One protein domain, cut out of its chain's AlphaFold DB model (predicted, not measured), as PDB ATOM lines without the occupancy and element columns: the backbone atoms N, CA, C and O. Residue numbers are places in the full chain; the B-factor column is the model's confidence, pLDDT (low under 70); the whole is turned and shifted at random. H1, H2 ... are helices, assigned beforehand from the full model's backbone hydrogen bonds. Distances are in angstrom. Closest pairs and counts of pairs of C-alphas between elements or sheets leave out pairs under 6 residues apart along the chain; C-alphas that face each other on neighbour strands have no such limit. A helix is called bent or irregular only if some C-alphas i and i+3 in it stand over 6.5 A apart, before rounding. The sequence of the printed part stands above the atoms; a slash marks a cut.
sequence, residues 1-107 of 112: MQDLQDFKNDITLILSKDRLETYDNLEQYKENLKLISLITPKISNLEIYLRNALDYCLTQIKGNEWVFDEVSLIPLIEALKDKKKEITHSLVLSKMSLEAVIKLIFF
ATOM      1  N   MET A   1      99.591 178.815 219.808       60.09
ATOM      2  CA  MET A   1      99.470 179.482 218.490       60.09
ATOM      3  C   MET A   1      99.157 178.447 217.400       60.09
ATOM      4  O   MET A   1      99.719 178.516 216.315       60.09
ATOM      5  N   GLN A   2      98.286 177.476 217.707       62.25
ATOM      6  CA  GLN A   2      97.883 176.408 216.784       62.25
ATOM      7  C   GLN A   2      97.108 177.008 215.594       62.25
ATOM      8  O   GLN A   2      97.453 176.752 214.450       62.25
ATOM      9  N   ASP A   3      96.239 177.980 215.879       75.31
ATOM     10  CA  ASP A   3      95.402 178.691 214.905       75.31
ATOM     11  C   ASP A   3      96.179 179.365 213.758       75.31
ATOM     12  O   ASP A   3      95.725 179.378 212.617       75.31
ATOM     13  N   LEU A   4      97.378 179.907 214.019       80.56
ATOM     14  CA  LEU A   4      98.190 180.530 212.964       80.56
ATOM     15  C   LEU A   4      98.864 179.485 212.064       80.56
ATOM     16  O   LEU A   4      99.108 179.754 210.889       80.56
ATOM     17  N   GLN A   5      99.206 178.317 212.611       79.44
ATOM     18  CA  GLN A   5      99.751 177.218 211.814       79.44
ATOM     19  C   GLN A   5      98.660 176.589 210.951       79.44
ATOM     20  O   GLN A   5      98.895 176.349 209.771       79.44
ATOM     21  N   ASP A   6      97.459 176.418 211.501       83.94
ATOM     22  CA  ASP A   6      96.308 175.916 210.753       83.94
ATOM     23  C   ASP A   6      95.936 176.886 209.615       83.94
ATOM     24  O   ASP A   6      95.800 176.463 208.469       83.94
ATOM     25  N   PHE A   7      95.934 178.202 209.877       84.94
ATOM     26  CA  PHE A   7      95.736 179.226 208.841       84.94
ATOM     27  C   PHE A   7      96.769 179.146 207.705       84.94
ATOM     28  O   PHE A   7      96.413 179.205 206.532       84.94
ATOM     29  N   LYS A   8      98.062 179.012 208.034       83.81
ATOM     30  CA  LYS A   8      99.147 178.956 207.035       83.81
ATOM     31  C   LYS A   8      99.096 177.719 206.142       83.81
ATOM     32  O   LYS A   8      99.690 177.736 205.067       83.81
ATOM     33  N   ASN A   9      98.431 176.661 206.593       84.81
ATOM     34  CA  ASN A   9      98.312 175.409 205.856       84.81
ATOM     35  C   ASN A   9      96.983 175.304 205.091       84.81
ATOM     36  O   ASN A   9      96.849 174.438 204.228       84.81
ATOM     37  N   ASP A  10      96.023 176.189 205.365       84.38
ATOM     38  CA  ASP A  10      94.733 176.214 204.690       84.38
ATOM     39  C   ASP A  10      94.730 177.220 203.529       84.38
ATOM     40  O   ASP A  10      94.585 178.435 203.689       84.38
ATOM     41  N   ILE A  11      94.844 176.691 202.310       79.44
ATOM     42  CA  ILE A  11      94.815 177.490 201.083       79.44
ATOM     43  C   ILE A  11      93.495 178.257 200.899       79.44
ATOM     44  O   ILE A  11      93.489 179.313 200.265       79.44
ATOM     45  N   THR A  12      92.383 177.769 201.458       79.75
ATOM     46  CA  THR A  12      91.076 178.433 201.357       79.75
ATOM     47  C   THR A  12      91.028 179.696 202.210       79.75
ATOM     48  O   THR A  12      90.465 180.704 201.777       79.75
ATOM     49  N   LEU A  13      91.706 179.683 203.360       82.19
ATOM     50  CA  LEU A  13      91.898 180.857 204.207       82.19
ATOM     51  C   LEU A  13      92.903 181.836 203.585       82.19
ATOM     52  O   LEU A  13      92.651 183.040 203.578       82.19
ATOM     53  N   ILE A  14      93.996 181.334 202.995       82.81
ATOM     54  CA  ILE A  14      95.015 182.164 202.326       82.81
ATOM     55  C   ILE A  14      94.433 182.918 201.127       82.81
ATOM     56  O   ILE A  14      94.681 184.113 200.959       82.81
ATOM     57  N   LEU A  15      93.687 182.224 200.267       78.88
ATOM     58  CA  LEU A  15      93.115 182.836 199.069       78.88
ATOM     59  C   LEU A  15      91.844 183.633 199.376       78.88
ATOM     60  O   LEU A  15      91.566 184.602 198.666       78.88
ATOM     61  N   SER A  16      91.147 183.279 200.464       83.69
ATOM     62  CA  SER A  16      89.812 183.745 200.839       83.69
ATOM     63  C   SER A  16      88.774 183.417 199.764       83.69
ATOM     64  O   SER A  16      88.763 184.002 198.681       83.69
ATOM     65  N   LYS A  17      87.862 182.489 200.080       81.81
ATOM     66  CA  LYS A  17      86.755 182.114 199.186       81.81
ATOM     67  C   LYS A  17      85.953 183.337 198.743       81.81
ATOM     68  O   LYS A  17      85.797 183.542 197.547       81.81
ATOM     69  N   ASP A  18      85.563 184.190 199.687       84.94
ATOM     70  CA  ASP A  18      84.786 185.402 199.413       84.94
ATOM     71  C   ASP A  18      85.512 186.344 198.442       84.94
ATOM     72  O   ASP A  18      84.896 186.906 197.543       84.94
ATOM     73  N   ARG A  19      86.843 186.484 198.558       82.75
ATOM     74  CA  ARG A  19      87.635 187.280 197.605       82.75
ATOM     75  C   ARG A  19      87.712 186.627 196.233       82.75
ATOM     76  O   ARG A  19      87.687 187.339 195.232       82.75
ATOM     77  N   LEU A  20      87.827 185.303 196.166       83.25
ATOM     78  CA  LEU A  20      87.836 184.576 194.897       83.25
ATOM     79  C   LEU A  20      86.479 184.647 194.183       83.25
ATOM     80  O   LEU A  20      86.457 184.765 192.963       83.25
ATOM     81  N   GLU A  21      85.375 184.641 194.930       88.56
ATOM     82  CA  GLU A  21      84.010 184.773 194.399       88.56
ATOM     83  C   GLU A  21      83.737 186.149 193.769       88.56
ATOM     84  O   GLU A  21      82.814 186.272 192.970       88.56
ATOM     85  N   THR A  22      84.554 187.172 194.060       88.88
ATOM     86  CA  THR A  22      84.455 188.480 193.381       88.88
ATOM     87  C   THR A  22      84.986 188.485 191.946       88.88
ATOM     88  O   THR A  22      84.766 189.463 191.233       88.88
ATOM     89  N   TYR A  23      85.686 187.431 191.516       88.12
ATOM     90  CA  TYR A  23      86.158 187.289 190.139       88.12
ATOM     91  C   TYR A  23      85.178 186.448 189.323       88.12
ATOM     92  O   TYR A  23      84.770 185.370 189.754       88.12
ATOM     93  N   ASP A  24      84.886 186.875 188.093       90.38
ATOM     94  CA  ASP A  24      83.986 186.132 187.200       90.38
ATOM     95  C   ASP A  24      84.591 184.785 186.771       90.38
ATOM     96  O   ASP A  24      83.881 183.839 186.429       90.38
ATOM     97  N   ASN A  25      85.926 184.701 186.727       87.94
ATOM     98  CA  ASN A  25      86.663 183.497 186.364       87.94
ATOM     99  C   ASN A  25      88.121 183.529 186.860       87.94
ATOM    100  O   ASN A  25      88.663 184.558 187.267       87.94
ATOM    101  N   LEU A  26      88.787 182.374 186.764       86.56
ATOM    102  CA  LEU A  26      90.180 182.196 187.179       86.56
ATOM    103  C   LEU A  26      91.175 183.084 186.403       86.56
ATOM    104  O   LEU A  26      92.246 183.394 186.926       86.56
ATOM    105  N   GLU A  27      90.867 183.476 185.166       91.81
ATOM    106  CA  GLU A  27      91.785 184.279 184.356       91.81
ATOM    107  C   GLU A  27      91.867 185.722 184.866       91.81
ATOM    108  O   GLU A  27      92.973 186.233 185.022       91.81
ATOM    109  N   GLN A  28      90.745 186.325 185.283       90.69
ATOM    110  CA  GLN A  28      90.747 187.644 185.937       90.69
ATOM    111  C   GLN A  28      91.598 187.659 187.219       90.69
ATOM    112  O   GLN A  28      92.352 188.602 187.466       90.69
ATOM    113  N   TYR A  29      91.540 186.592 188.024       88.62
ATOM    114  CA  TYR A  29      92.400 186.463 189.203       88.62
ATOM    115  C   TYR A  29      93.894 186.467 188.826       88.62
ATOM    116  O   TYR A  29      94.699 187.168 189.447       88.62
ATOM    117  N   LYS A  30      94.281 185.732 187.775       89.88
ATOM    118  CA  LYS A  30      95.670 185.723 187.280       89.88
ATOM    119  C   LYS A  30      96.089 187.068 186.688       89.88
ATOM    120  O   LYS A  30      97.242 187.462 186.858       89.88
ATOM    121  N   GLU A  31      95.194 187.766 185.995       93.62
ATOM    122  CA  GLU A  31      95.442 189.118 185.485       93.62
ATOM    123  C   GLU A  31      95.702 190.101 186.628       93.62
ATOM    124  O   GLU A  31      96.667 190.864 186.566       93.62
ATOM    125  N   ASN A  32      94.936 190.016 187.719       91.25
ATOM    126  CA  ASN A  32      95.195 190.803 188.921       91.25
ATOM    127  C   ASN A  32      96.573 190.484 189.536       91.25
ATOM    128  O   ASN A  32      97.330 191.396 189.868       91.25
ATOM    129  N   LEU A  33      96.965 189.206 189.620       91.06
ATOM    130  CA  LEU A  33      98.314 188.834 190.075       91.06
ATOM    131  C   LEU A  33      99.420 189.390 189.160       91.06
ATOM    132  O   LEU A  33     100.439 189.882 189.654       91.06
ATOM    133  N   LYS A  34      99.224 189.360 187.835       95.81
ATOM    134  CA  LYS A  34     100.148 189.985 186.873       95.81
ATOM    135  C   LYS A  34     100.237 191.495 187.094       95.81
ATOM    136  O   LYS A  34     101.339 192.036 187.110       95.81
ATOM    137  N   LEU A  35      99.111 192.170 187.314       95.75
ATOM    138  CA  LEU A  35      99.086 193.600 187.614       95.75
ATOM    139  C   LEU A  35      99.868 193.925 188.895       95.75
ATOM    140  O   LEU A  35     100.679 194.851 188.892       95.75
ATOM    141  N   ILE A  36      99.689 193.135 189.960       94.75
ATOM    142  CA  ILE A  36     100.446 193.274 191.215       94.75
ATOM    143  C   ILE A  36     101.953 193.145 190.953       94.75
ATOM    144  O   ILE A  36     102.744 193.974 191.413       94.75
ATOM    145  N   SER A  37     102.365 192.149 190.168       96.38
ATOM    146  CA  SER A  37     103.766 191.987 189.763       96.38
ATOM    147  C   SER A  37     104.298 193.214 189.010       96.38
ATOM    148  O   SER A  37     105.414 193.654 189.284       96.38
ATOM    149  N   LEU A  38     103.503 193.795 188.108       97.06
ATOM    150  CA  LEU A  38     103.894 194.963 187.313       97.06
ATOM    151  C   LEU A  38     103.972 196.259 188.133       97.06
ATOM    152  O   LEU A  38     104.812 197.114 187.846       97.06
ATOM    153  N   ILE A  39     103.104 196.437 189.135       97.38
ATOM    154  CA  ILE A  39     103.062 197.662 189.947       97.38
ATOM    155  C   ILE A  39     104.065 197.643 191.105       97.38
ATOM    156  O   ILE A  39     104.528 198.707 191.514       97.38
ATOM    157  N   THR A  40     104.450 196.460 191.598       96.88
ATOM    158  CA  THR A  40     105.351 196.312 192.755       96.88
ATOM    159  C   THR A  40     106.633 197.152 192.633       96.88
ATOM    160  O   THR A  40     106.901 197.924 193.552       96.88
ATOM    161  N   PRO A  41     107.382 197.140 191.509       96.75
ATOM    162  CA  PRO A  41     108.582 197.973 191.373       96.75
ATOM    163  C   PRO A  41     108.298 199.479 191.459       96.75
ATOM    164  O   PRO A  41     109.109 200.237 191.985       96.75
ATOM    165  N   LYS A  42     107.133 199.930 190.969       96.94
ATOM    166  CA  LYS A  42     106.724 201.341 191.045       96.94
ATOM    167  C   LYS A  42     106.446 201.755 192.488       96.94
ATOM    168  O   LYS A  42     106.872 202.831 192.895       96.94
ATOM    169  N   ILE A  43     105.786 200.889 193.259       95.88
ATOM    170  CA  ILE A  43     105.550 201.104 194.692       95.88
ATOM    171  C   ILE A  43     106.885 201.131 195.443       95.88
ATOM    172  O   ILE A  43     107.112 202.044 196.229       95.88
ATOM    173  N   SER A  44     107.801 200.202 195.155       94.75
ATOM    174  CA  SER A  44     109.137 200.197 195.765       94.75
ATOM    175  C   SER A  44     109.916 201.483 195.475       94.75
ATOM    176  O   SER A  44     110.539 202.039 196.376       94.75
ATOM    177  N   ASN A  45     109.847 202.004 194.246       96.44
ATOM    178  CA  ASN A  45     110.470 203.284 193.901       96.44
ATOM    179  C   ASN A  45     109.846 204.456 194.667       96.44
ATOM    180  O   ASN A  45     110.574 205.320 195.155       96.44
ATOM    181  N   LEU A  46     108.515 204.480 194.801       95.88
ATOM    182  CA  LEU A  46     107.817 205.499 195.585       95.88
ATOM    183  C   LEU A  46     108.221 205.439 197.063       95.88
ATOM    184  O   LEU A  46     108.481 206.464 197.680       95.88
ATOM    185  N   GLU A  47     108.328 204.237 197.618       95.94
ATOM    186  CA  GLU A  47     108.744 204.010 198.998       95.94
ATOM    187  C   GLU A  47     110.173 204.517 199.259       95.94
ATOM    188  O   GLU A  47     110.431 205.156 200.280       95.94
ATOM    189  N   ILE A  48     111.099 204.290 198.320       96.44
ATOM    190  CA  ILE A  48     112.464 204.839 198.376       96.44
ATOM    191  C   ILE A  48     112.436 206.368 198.303       96.44
ATOM    192  O   ILE A  48     113.094 207.030 199.103       96.44
ATOM    193  N   TYR A  49     111.668 206.930 197.368       96.56
ATOM    194  CA  TYR A  49     111.531 208.376 197.226       96.56
ATOM    195  C   TYR A  49     111.028 209.026 198.521       96.56
ATOM    196  O   TYR A  49     111.657 209.958 199.015       96.56
ATOM    197  N   LEU A  50     109.948 208.496 199.106       97.25
ATOM    198  CA  LEU A  50     109.358 209.029 200.335       97.25
ATOM    199  C   LEU A  50     110.326 208.953 201.519       97.25
ATOM    200  O   LEU A  50     110.427 209.914 202.274       97.25
ATOM    201  N   ARG A  51     111.081 207.854 201.662       97.25
ATOM    202  CA  ARG A  51     112.130 207.743 202.692       97.25
ATOM    203  C   ARG A  51     113.197 208.813 202.541       97.25
ATOM    204  O   ARG A  51     113.559 209.447 203.524       97.25
ATOM    205  N   ASN A  52     113.690 209.007 201.323       97.00
ATOM    206  CA  ASN A  52     114.751 209.973 201.058       97.00
ATOM    207  C   ASN A  52     114.255 211.414 201.237       97.00
ATOM    208  O   ASN A  52     114.998 212.254 201.734       97.00
ATOM    209  N   ALA A  53     113.008 211.701 200.858       97.25
ATOM    210  CA  ALA A  53     112.389 213.003 201.084       97.25
ATOM    211  C   ALA A  53     112.216 213.286 202.585       97.25
ATOM    212  O   ALA A  53     112.614 214.349 203.057       97.25
ATOM    213  N   LEU A  54     111.694 212.311 203.338       97.88
ATOM    214  CA  LEU A  54     111.578 212.386 204.794       97.88
ATOM    215  C   LEU A  54     112.941 212.645 205.447       97.88
ATOM    216  O   LEU A  54     113.065 213.561 206.255       97.88
ATOM    217  N   ASP A  55     113.954 211.861 205.071       98.06
ATOM    218  CA  ASP A  55     115.306 211.990 205.610       98.06
ATOM    219  C   ASP A  55     115.919 213.358 205.308       98.06
ATOM    220  O   ASP A  55     116.436 214.019 206.208       98.06
ATOM    221  N   TYR A  56     115.792 213.827 204.065       97.56
ATOM    222  CA  TYR A  56     116.239 215.159 203.682       97.56
ATOM    223  C   TYR A  56     115.600 216.233 204.569       97.56
ATOM    224  O   TYR A  56     116.315 217.032 205.174       97.56
ATOM    225  N   CYS A  57     114.270 216.228 204.700       97.62
ATOM    226  CA  CYS A  57     113.538 217.210 205.497       97.62
ATOM    227  C   CYS A  57     113.926 217.164 206.981       97.62
ATOM    228  O   CYS A  57     114.248 218.198 207.568       97.62
ATOM    229  N   LEU A  58     113.925 215.982 207.598       97.62
ATOM    230  CA  LEU A  58     114.210 215.854 209.027       97.62
ATOM    231  C   LEU A  58     115.675 216.099 209.361       97.62
ATOM    232  O   LEU A  58     115.955 216.677 210.408       97.62
ATOM    233  N   THR A  59     116.592 215.795 208.447       97.56
ATOM    234  CA  THR A  59     117.990 216.201 208.581       97.56
ATOM    235  C   THR A  59     118.126 217.724 208.656       97.56
ATOM    236  O   THR A  59     118.896 218.223 209.474       97.56
ATOM    237  N   GLN A  60     117.354 218.488 207.872       96.81
ATOM    238  CA  GLN A  60     117.380 219.956 207.961       96.81
ATOM    239  C   GLN A  60     116.753 220.486 209.262       96.81
ATOM    240  O   GLN A  60     117.227 221.480 209.807       96.81
ATOM    241  N   ILE A  61     115.689 219.848 209.757       95.69
ATOM    242  CA  ILE A  61     114.922 220.333 210.920       95.69
ATOM    243  C   ILE A  61     115.576 219.924 212.248       95.69
ATOM    244  O   ILE A  61     115.596 220.705 213.198       95.69
ATOM    245  N   LYS A  62     116.076 218.688 212.331       96.25
ATOM    246  CA  LYS A  62     116.524 218.036 213.572       96.25
ATOM    247  C   LYS A  62     118.005 217.639 213.550       96.25
ATOM    248  O   LYS A  62     118.543 217.291 214.595       96.25
ATOM    249  N   GLY A  63     118.673 217.721 212.398       96.38
ATOM    250  CA  GLY A  63     120.065 217.299 212.218       96.38
ATOM    251  C   GLY A  63     120.215 215.832 211.805       96.38
ATOM    252  O   GLY A  63     119.248 215.077 211.746       96.38
ATOM    253  N   ASN A  64     121.454 215.420 211.521       93.69
ATOM    254  CA  ASN A  64     121.778 214.100 210.951       93.69
ATOM    255  C   ASN A  64     121.433 212.905 211.858       93.69
ATOM    256  O   ASN A  64     121.302 211.788 211.369       93.69
ATOM    257  N   GLU A  65     121.302 213.127 213.166       95.25
ATOM    258  CA  GLU A  65     121.050 212.065 214.147       95.25
ATOM    259  C   GLU A  65     119.550 211.822 214.393       95.25
ATOM    260  O   GLU A  65     119.188 210.966 215.199       95.25
ATOM    261  N   TRP A  66     118.661 212.528 213.675       97.06
ATOM    262  CA  TRP A  66     117.216 212.523 213.936       97.06
ATOM    263  C   TRP A  66     116.605 211.120 214.005       97.06
ATOM    264  O   TRP A  66     115.678 210.891 214.780       97.06
ATOM    265  N   VAL A  67     117.123 210.182 213.207       96.25
ATOM    266  CA  VAL A  67     116.647 208.795 213.139       96.25
ATOM    267  C   VAL A  67     116.873 208.036 214.441       96.25
ATOM    268  O   VAL A  67     116.076 207.163 214.778       96.25
ATOM    269  N   PHE A  68     117.939 208.347 215.173       95.56
ATOM    270  CA  PHE A  68     118.237 207.703 216.451       95.56
ATOM    271  C   PHE A  68     117.442 208.312 217.606       95.56
ATOM    272  O   PHE A  68     117.133 207.608 218.566       95.56
ATOM    273  N   ASP A  69     117.072 209.586 217.478       94.50
ATOM    274  CA  ASP A  69     116.290 210.325 218.472       94.50
ATOM    275  C   ASP A  69     114.773 210.124 218.312       94.50
ATOM    276  O   ASP A  69     113.976 210.529 219.162       94.50
ATOM    277  N   GLU A  70     114.342 209.525 217.202       95.75
ATOM    278  CA  GLU A  70     112.935 209.315 216.897       95.75
ATOM    279  C   GLU A  70     112.367 208.126 217.689       95.75
ATOM    280  O   GLU A  70     112.624 206.957 217.391       95.75
ATOM    281  N   VAL A  71     111.535 208.431 218.689       93.69
ATOM    282  CA  VAL A  71     110.955 207.450 219.626       93.69
ATOM    283  C   VAL A  71     110.207 206.333 218.898       93.69
ATOM    284  O   VAL A  71     110.294 205.166 219.284       93.69
ATOM    285  N   SER A  72     109.503 206.667 217.815       93.25
ATOM    286  CA  SER A  72     108.755 205.686 217.023       93.25
ATOM    287  C   SER A  72     109.646 204.650 216.316       93.25
ATOM    288  O   SER A  72     109.149 203.593 215.923       93.25
ATOM    289  N   LEU A  73     110.956 204.901 216.201       95.62
ATOM    290  CA  LEU A  73     111.933 203.997 215.589       95.62
ATOM    291  C   LEU A  73     112.712 203.147 216.603       95.62
ATOM    292  O   LEU A  73     113.423 202.231 216.184       95.62
ATOM    293  N   ILE A  74     112.548 203.365 217.914       94.44
ATOM    294  CA  ILE A  74     113.230 202.579 218.961       94.44
ATOM    295  C   ILE A  74     113.041 201.063 218.768       94.44
ATOM    296  O   ILE A  74     114.057 200.363 218.717       94.44
ATOM    297  N   PRO A  75     111.816 200.529 218.553       94.69
ATOM    298  CA  PRO A  75     111.632 199.085 218.386       94.69
ATOM    299  C   PRO A  75     112.383 198.523 217.172       94.69
ATOM    300  O   PRO A  75     112.901 197.407 217.203       94.69
ATOM    301  N   LEU A  76     112.462 199.303 216.087       94.31
ATOM    302  CA  LEU A  76     113.224 198.930 214.898       94.31
ATOM    303  C   LEU A  76     114.724 198.906 215.206       94.31
ATOM    304  O   LEU A  76     115.410 197.955 214.837       94.31
ATOM    305  N   ILE A  77     115.235 199.938 215.876       94.19
ATOM    306  CA  ILE A  77     116.651 200.055 216.228       94.19
ATOM    307  C   ILE A  77     117.072 198.901 217.145       94.19
ATOM    308  O   ILE A  77     118.102 198.279 216.889       94.19
ATOM    309  N   GLU A  78     116.280 198.570 218.165       93.25
ATOM    310  CA  GLU A  78     116.529 197.431 219.060       93.25
ATOM    311  C   GLU A  78     116.544 196.104 218.292       93.25
ATOM    312  O   GLU A  78     117.524 195.361 218.356       93.25
ATOM    313  N   ALA A  79     115.536 195.861 217.447       92.19
ATOM    314  CA  ALA A  79     115.475 194.654 216.623       92.19
ATOM    315  C   ALA A  79     116.658 194.522 215.643       92.19
ATOM    316  O   ALA A  79     117.015 193.411 215.232       92.19
ATOM    317  N   LEU A  80     117.255 195.642 215.223       92.06
ATOM    318  CA  LEU A  80     118.462 195.651 214.402       92.06
ATOM    319  C   LEU A  80     119.727 195.409 215.236       92.06
ATOM    320  O   LEU A  80     120.607 194.694 214.751       92.06
ATOM    321  N   LYS A  81     119.817 195.949 216.461       90.12
ATOM    322  CA  LYS A  81     120.946 195.729 217.390       90.12
ATOM    323  C   LYS A  81     121.088 194.255 217.760       90.12
ATOM    324  O   LYS A  81     122.198 193.736 217.768       90.12
ATOM    325  N   ASP A  82     119.972 193.555 217.940       87.44
ATOM    326  CA  ASP A  82     119.975 192.118 218.236       87.44
ATOM    327  C   ASP A  82     120.528 191.263 217.081       87.44
ATOM    328  O   ASP A  82     120.960 190.127 217.279       87.44
ATOM    329  N   LYS A  83     120.524 191.799 215.852       83.88
ATOM    330  CA  LYS A  83     120.916 191.078 214.628       83.88
ATOM    331  C   LYS A  83     122.242 191.546 214.022       83.88
ATOM    332  O   LYS A  83     122.792 190.840 213.176       83.88
ATOM    333  N   LYS A  84     122.747 192.731 214.379       79.75
ATOM    334  CA  LYS A  84     123.938 193.360 213.779       79.75
ATOM    335  C   LYS A  84     124.795 194.062 214.829       79.75
ATOM    336  O   LYS A  84     124.280 194.631 215.776       79.75
ATOM    337  N   LYS A  85     126.114 194.083 214.603       70.12
ATOM    338  CA  LYS A  85     127.075 194.724 215.519       70.12
ATOM    339  C   LYS A  85     127.066 196.255 215.480       70.12
ATOM    340  O   LYS A  85     127.371 196.862 216.497       70.12
ATOM    341  N   GLU A  86     126.730 196.874 214.349       87.88
ATOM    342  CA  GLU A  86     126.743 198.334 214.206       87.88
ATOM    343  C   GLU A  86     125.471 198.825 213.512       87.88
ATOM    344  O   GLU A  86     125.046 198.267 212.493       87.88
ATOM    345  N   ILE A  87     124.855 199.858 214.091       92.56
ATOM    346  CA  ILE A  87     123.652 200.499 213.565       92.56
ATOM    347  C   ILE A  87     124.048 201.833 212.957       92.56
ATOM    348  O   ILE A  87     124.506 202.726 213.659       92.56
ATOM    349  N   THR A  88     123.836 201.962 211.652       94.06
ATOM    350  CA  THR A  88     124.082 203.198 210.912       94.06
ATOM    351  C   THR A  88     122.770 203.888 210.558       94.06
ATOM    352  O   THR A  88     121.726 203.239 210.437       94.06
ATOM    353  N   HIS A  89     122.837 205.197 210.318       95.31
ATOM    354  CA  HIS A  89     121.694 206.002 209.889       95.31
ATOM    355  C   HIS A  89     121.019 205.407 208.636       95.31
ATOM    356  O   HIS A  89     119.827 205.091 208.634       95.31
ATOM    357  N   SER A  90     121.819 205.115 207.605       93.69
ATOM    358  CA  SER A  90     121.361 204.503 206.351       93.69
ATOM    359  C   SER A  90     120.731 203.123 206.537       93.69
ATOM    360  O   SER A  90     119.780 202.769 205.837       93.69
ATOM    361  N   LEU A  91     121.228 202.330 207.491       94.44
ATOM    362  CA  LEU A  91     120.654 201.026 207.789       94.44
ATOM    363  C   LEU A  91     119.241 201.175 208.352       94.44
ATOM    364  O   LEU A  91     118.347 200.467 207.888       94.44
ATOM    365  N   VAL A  92     119.036 202.077 209.314       95.19
ATOM    366  CA  VAL A  92     117.712 202.299 209.906       95.19
ATOM    367  C   VAL A  92     116.738 202.811 208.843       95.19
ATOM    368  O   VAL A  92     115.668 202.221 208.689       95.19
ATOM    369  N   LEU A  93     117.139 203.788 208.021       95.56
ATOM    370  CA  LEU A  93     116.335 204.266 206.888       95.56
ATOM    371  C   LEU A  93     115.941 203.123 205.939       95.56
ATOM    372  O   LEU A  93     114.765 202.953 205.628       95.56
ATOM    373  N   SER A  94     116.896 202.274 205.540       93.56
ATOM    374  CA  SER A  94     116.644 201.148 204.622       93.56
ATOM    375  C   SER A  94     115.709 200.067 205.182       93.56
ATOM    376  O   SER A  94     115.220 199.218 204.433       93.56
ATOM    377  N   LYS A  95     115.498 200.052 206.503       94.38
ATOM    378  CA  LYS A  95     114.662 199.071 207.209       94.38
ATOM    379  C   LYS A  95     113.373 199.661 207.768       94.38
ATOM    380  O   LYS A  95     112.517 198.898 208.207       94.38
ATOM    381  N   MET A  96     113.209 200.977 207.708       95.19
ATOM    382  CA  MET A  96     111.980 201.666 208.080       95.19
ATOM    383  C   MET A  96     110.849 201.247 207.144       95.19
ATOM    384  O   MET A  96     111.012 201.334 205.933       95.19
ATOM    385  N   SER A  97     109.706 200.790 207.653       94.69
ATOM    386  CA  SER A  97     108.570 200.396 206.807       94.69
ATOM    387  C   SER A  97     107.922 201.604 206.120       94.69
ATOM    388  O   SER A  97     108.011 202.722 206.625       94.69
ATOM    389  N   LEU A  98     107.218 201.388 205.000       94.75
ATOM    390  CA  LEU A  98     106.421 202.445 204.358       94.75
ATOM    391  C   LEU A  98     105.417 203.077 205.333       94.75
ATOM    392  O   LEU A  98     105.227 204.287 205.330       94.75
ATOM    393  N   GLU A  99     104.812 202.269 206.203       95.06
ATOM    394  CA  GLU A  99     103.903 202.751 207.244       95.06
ATOM    395  C   GLU A  99     104.586 203.748 208.191       95.06
ATOM    396  O   GLU A  99     104.034 204.814 208.455       95.06
ATOM    397  N   ALA A 100     105.787 203.426 208.685       95.81
ATOM    398  CA  ALA A 100     106.542 204.316 209.563       95.81
ATOM    399  C   ALA A 100     106.922 205.619 208.844       95.81
ATOM    400  O   ALA A 100     106.746 206.697 209.406       95.81
ATOM    401  N   VAL A 101     107.349 205.527 207.581       96.75
ATOM    402  CA  VAL A 101     107.659 206.693 206.736       96.75
ATOM    403  C   VAL A 101     106.443 207.605 206.603       96.75
ATOM    404  O   VAL A 101     106.536 208.794 206.885       96.75
ATOM    405  N   ILE A 102     105.286 207.050 206.230       96.12
ATOM    406  CA  ILE A 102     104.043 207.812 206.064       96.12
ATOM    407  C   ILE A 102     103.617 208.457 207.388       96.12
ATOM    408  O   ILE A 102     103.274 209.636 207.414       96.12
ATOM    409  N   LYS A 103     103.668 207.711 208.499       96.19
ATOM    410  CA  LYS A 103     103.341 208.241 209.832       96.19
ATOM    411  C   LYS A 103     104.224 209.427 210.205       96.19
ATOM    412  O   LYS A 103     103.702 210.417 210.706       96.19
ATOM    413  N   LEU A 104     105.527 209.340 209.949       97.00
ATOM    414  CA  LEU A 104     106.467 210.421 210.232       97.00
ATOM    415  C   LEU A 104     106.228 211.633 209.327       97.00
ATOM    416  O   LEU A 104     106.211 212.750 209.835       97.00
ATOM    417  N   ILE A 105     105.970 211.424 208.032       97.12
ATOM    418  CA  ILE A 105     105.603 212.506 207.103       97.12
ATOM    419  C   ILE A 105     104.405 213.288 207.648       97.12
ATOM    420  O   ILE A 105     104.506 214.501 207.809       97.12
ATOM    421  N   PHE A 106     103.318 212.605 208.020       96.94
ATOM    422  CA  PHE A 106     102.132 213.265 208.575       96.94
ATOM    423  C   PHE A 106     102.377 213.890 209.952       96.94
ATOM    424  O   PHE A 106     101.885 214.980 210.237       96.94
ATOM    425  N   PHE A 107     103.132 213.222 210.827       96.31
ATOM    426  CA  PHE A 107     103.436 213.739 212.162       96.31
ATOM    427  C   PHE A 107     104.207 215.063 212.093       96.31
ATOM    428  O   PHE A 107     103.891 216.005 212.822       96.31
TER     429      PHE A 107
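AT A GLANCE: This is residues 1 to 107 of the 112 residues of an uncharacterized protein of Helicobacter pylori Hp H-42 (UniProt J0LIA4). One long bent helix, H4, makes the length of the model like a beam with two unlike parts hanging from it: an arm of three short helices, H1 to H3, at its first end, and a small cluster, H5 to H8, folded back along its second arm, H4b. The two parts are apart from each other, and much of the arm, residues 1 to 11 and 13 to 18, sticks out free. The 107 printed residues have eight named helices, H1 to H8 in chain order, and no named strand; the class is all helix. The whole is only just loose, close to extended, with a radius of gyration of the C-alphas of 19.4 A, and elongated, spanning 54 by 34 by 25 A.

IN THESE COORDINATES: H4, residues 26 to 62, was assigned as one helix by its hydrogen bonds but is bent: C-alphas 38 and 41 are 6.9 A apart. Its arms are H4a, residues 26 to 38, 18.7 A long from C-alpha 26 at (90.180, 182.196, 187.179), and H4b, residues 41 to 62, 31.0 A long. Before them come H1, residues 2 to 9, from C-alpha 2 at (97.883, 176.408, 216.784), H2, residues 11 to 15, and H3, residues 17 to 21. After them come H5, residues 66 to 69, H6, residues 71 to 81, 15.6 A long, H7, residues 89 to 95, and H8, residues 98 to 107, 14.0 A long, ending at C-alpha 107 at (103.436, 213.739, 212.162). H6 is irregular, with C-alphas 72 and 75 7.3 A apart.

HOW THE PARTS SIT: H4a and H4b stand at a steep tilt of 38 degrees. H4b, with residues 47 to 54 alone, touches H8, closest at the C-alphas of Glu 47 and Leu 98, 6.0 A; they run the same way at a tilt of 38 degrees, only just steep. H7 is close to H4b but not clearly touching, the closest C-alphas being Arg 51 and Leu 93, 6.9 A. H7 touches H5, at the C-alphas of Val 67 and His 89, 6.6 A. H6 and H7 only just touch, with 3 pairs of C-alphas within 8 A, the closest Ile 77 and Val 92, 6.8 A; they are about perpendicular, 88 degrees. H3 is close to H4a but not clearly touching, at the C-alphas of Leu 20 and Tyr 29, 7.5 A. H2 and H3 meet only through their link. H1 and H2 only just touch, with 3 pairs, and only at the corner, at the C-alphas of Phe 7 and Leu 13, 6.2 A. Every O i to N i+4 pair is within hydrogen-bond range in H1, H2, H3, H4a, H4b, H7 and H8, and 5 of 7 are in H6; H5 is too short for such a pair.

THE WHOLE: The C-alphas farthest apart, those of Asn 25 and Gly 63, are 54.1 A apart. The printed part has no cut and no long link. Mean pLDDT of the printed part is 91.3; residues 1 to 2 are under 70.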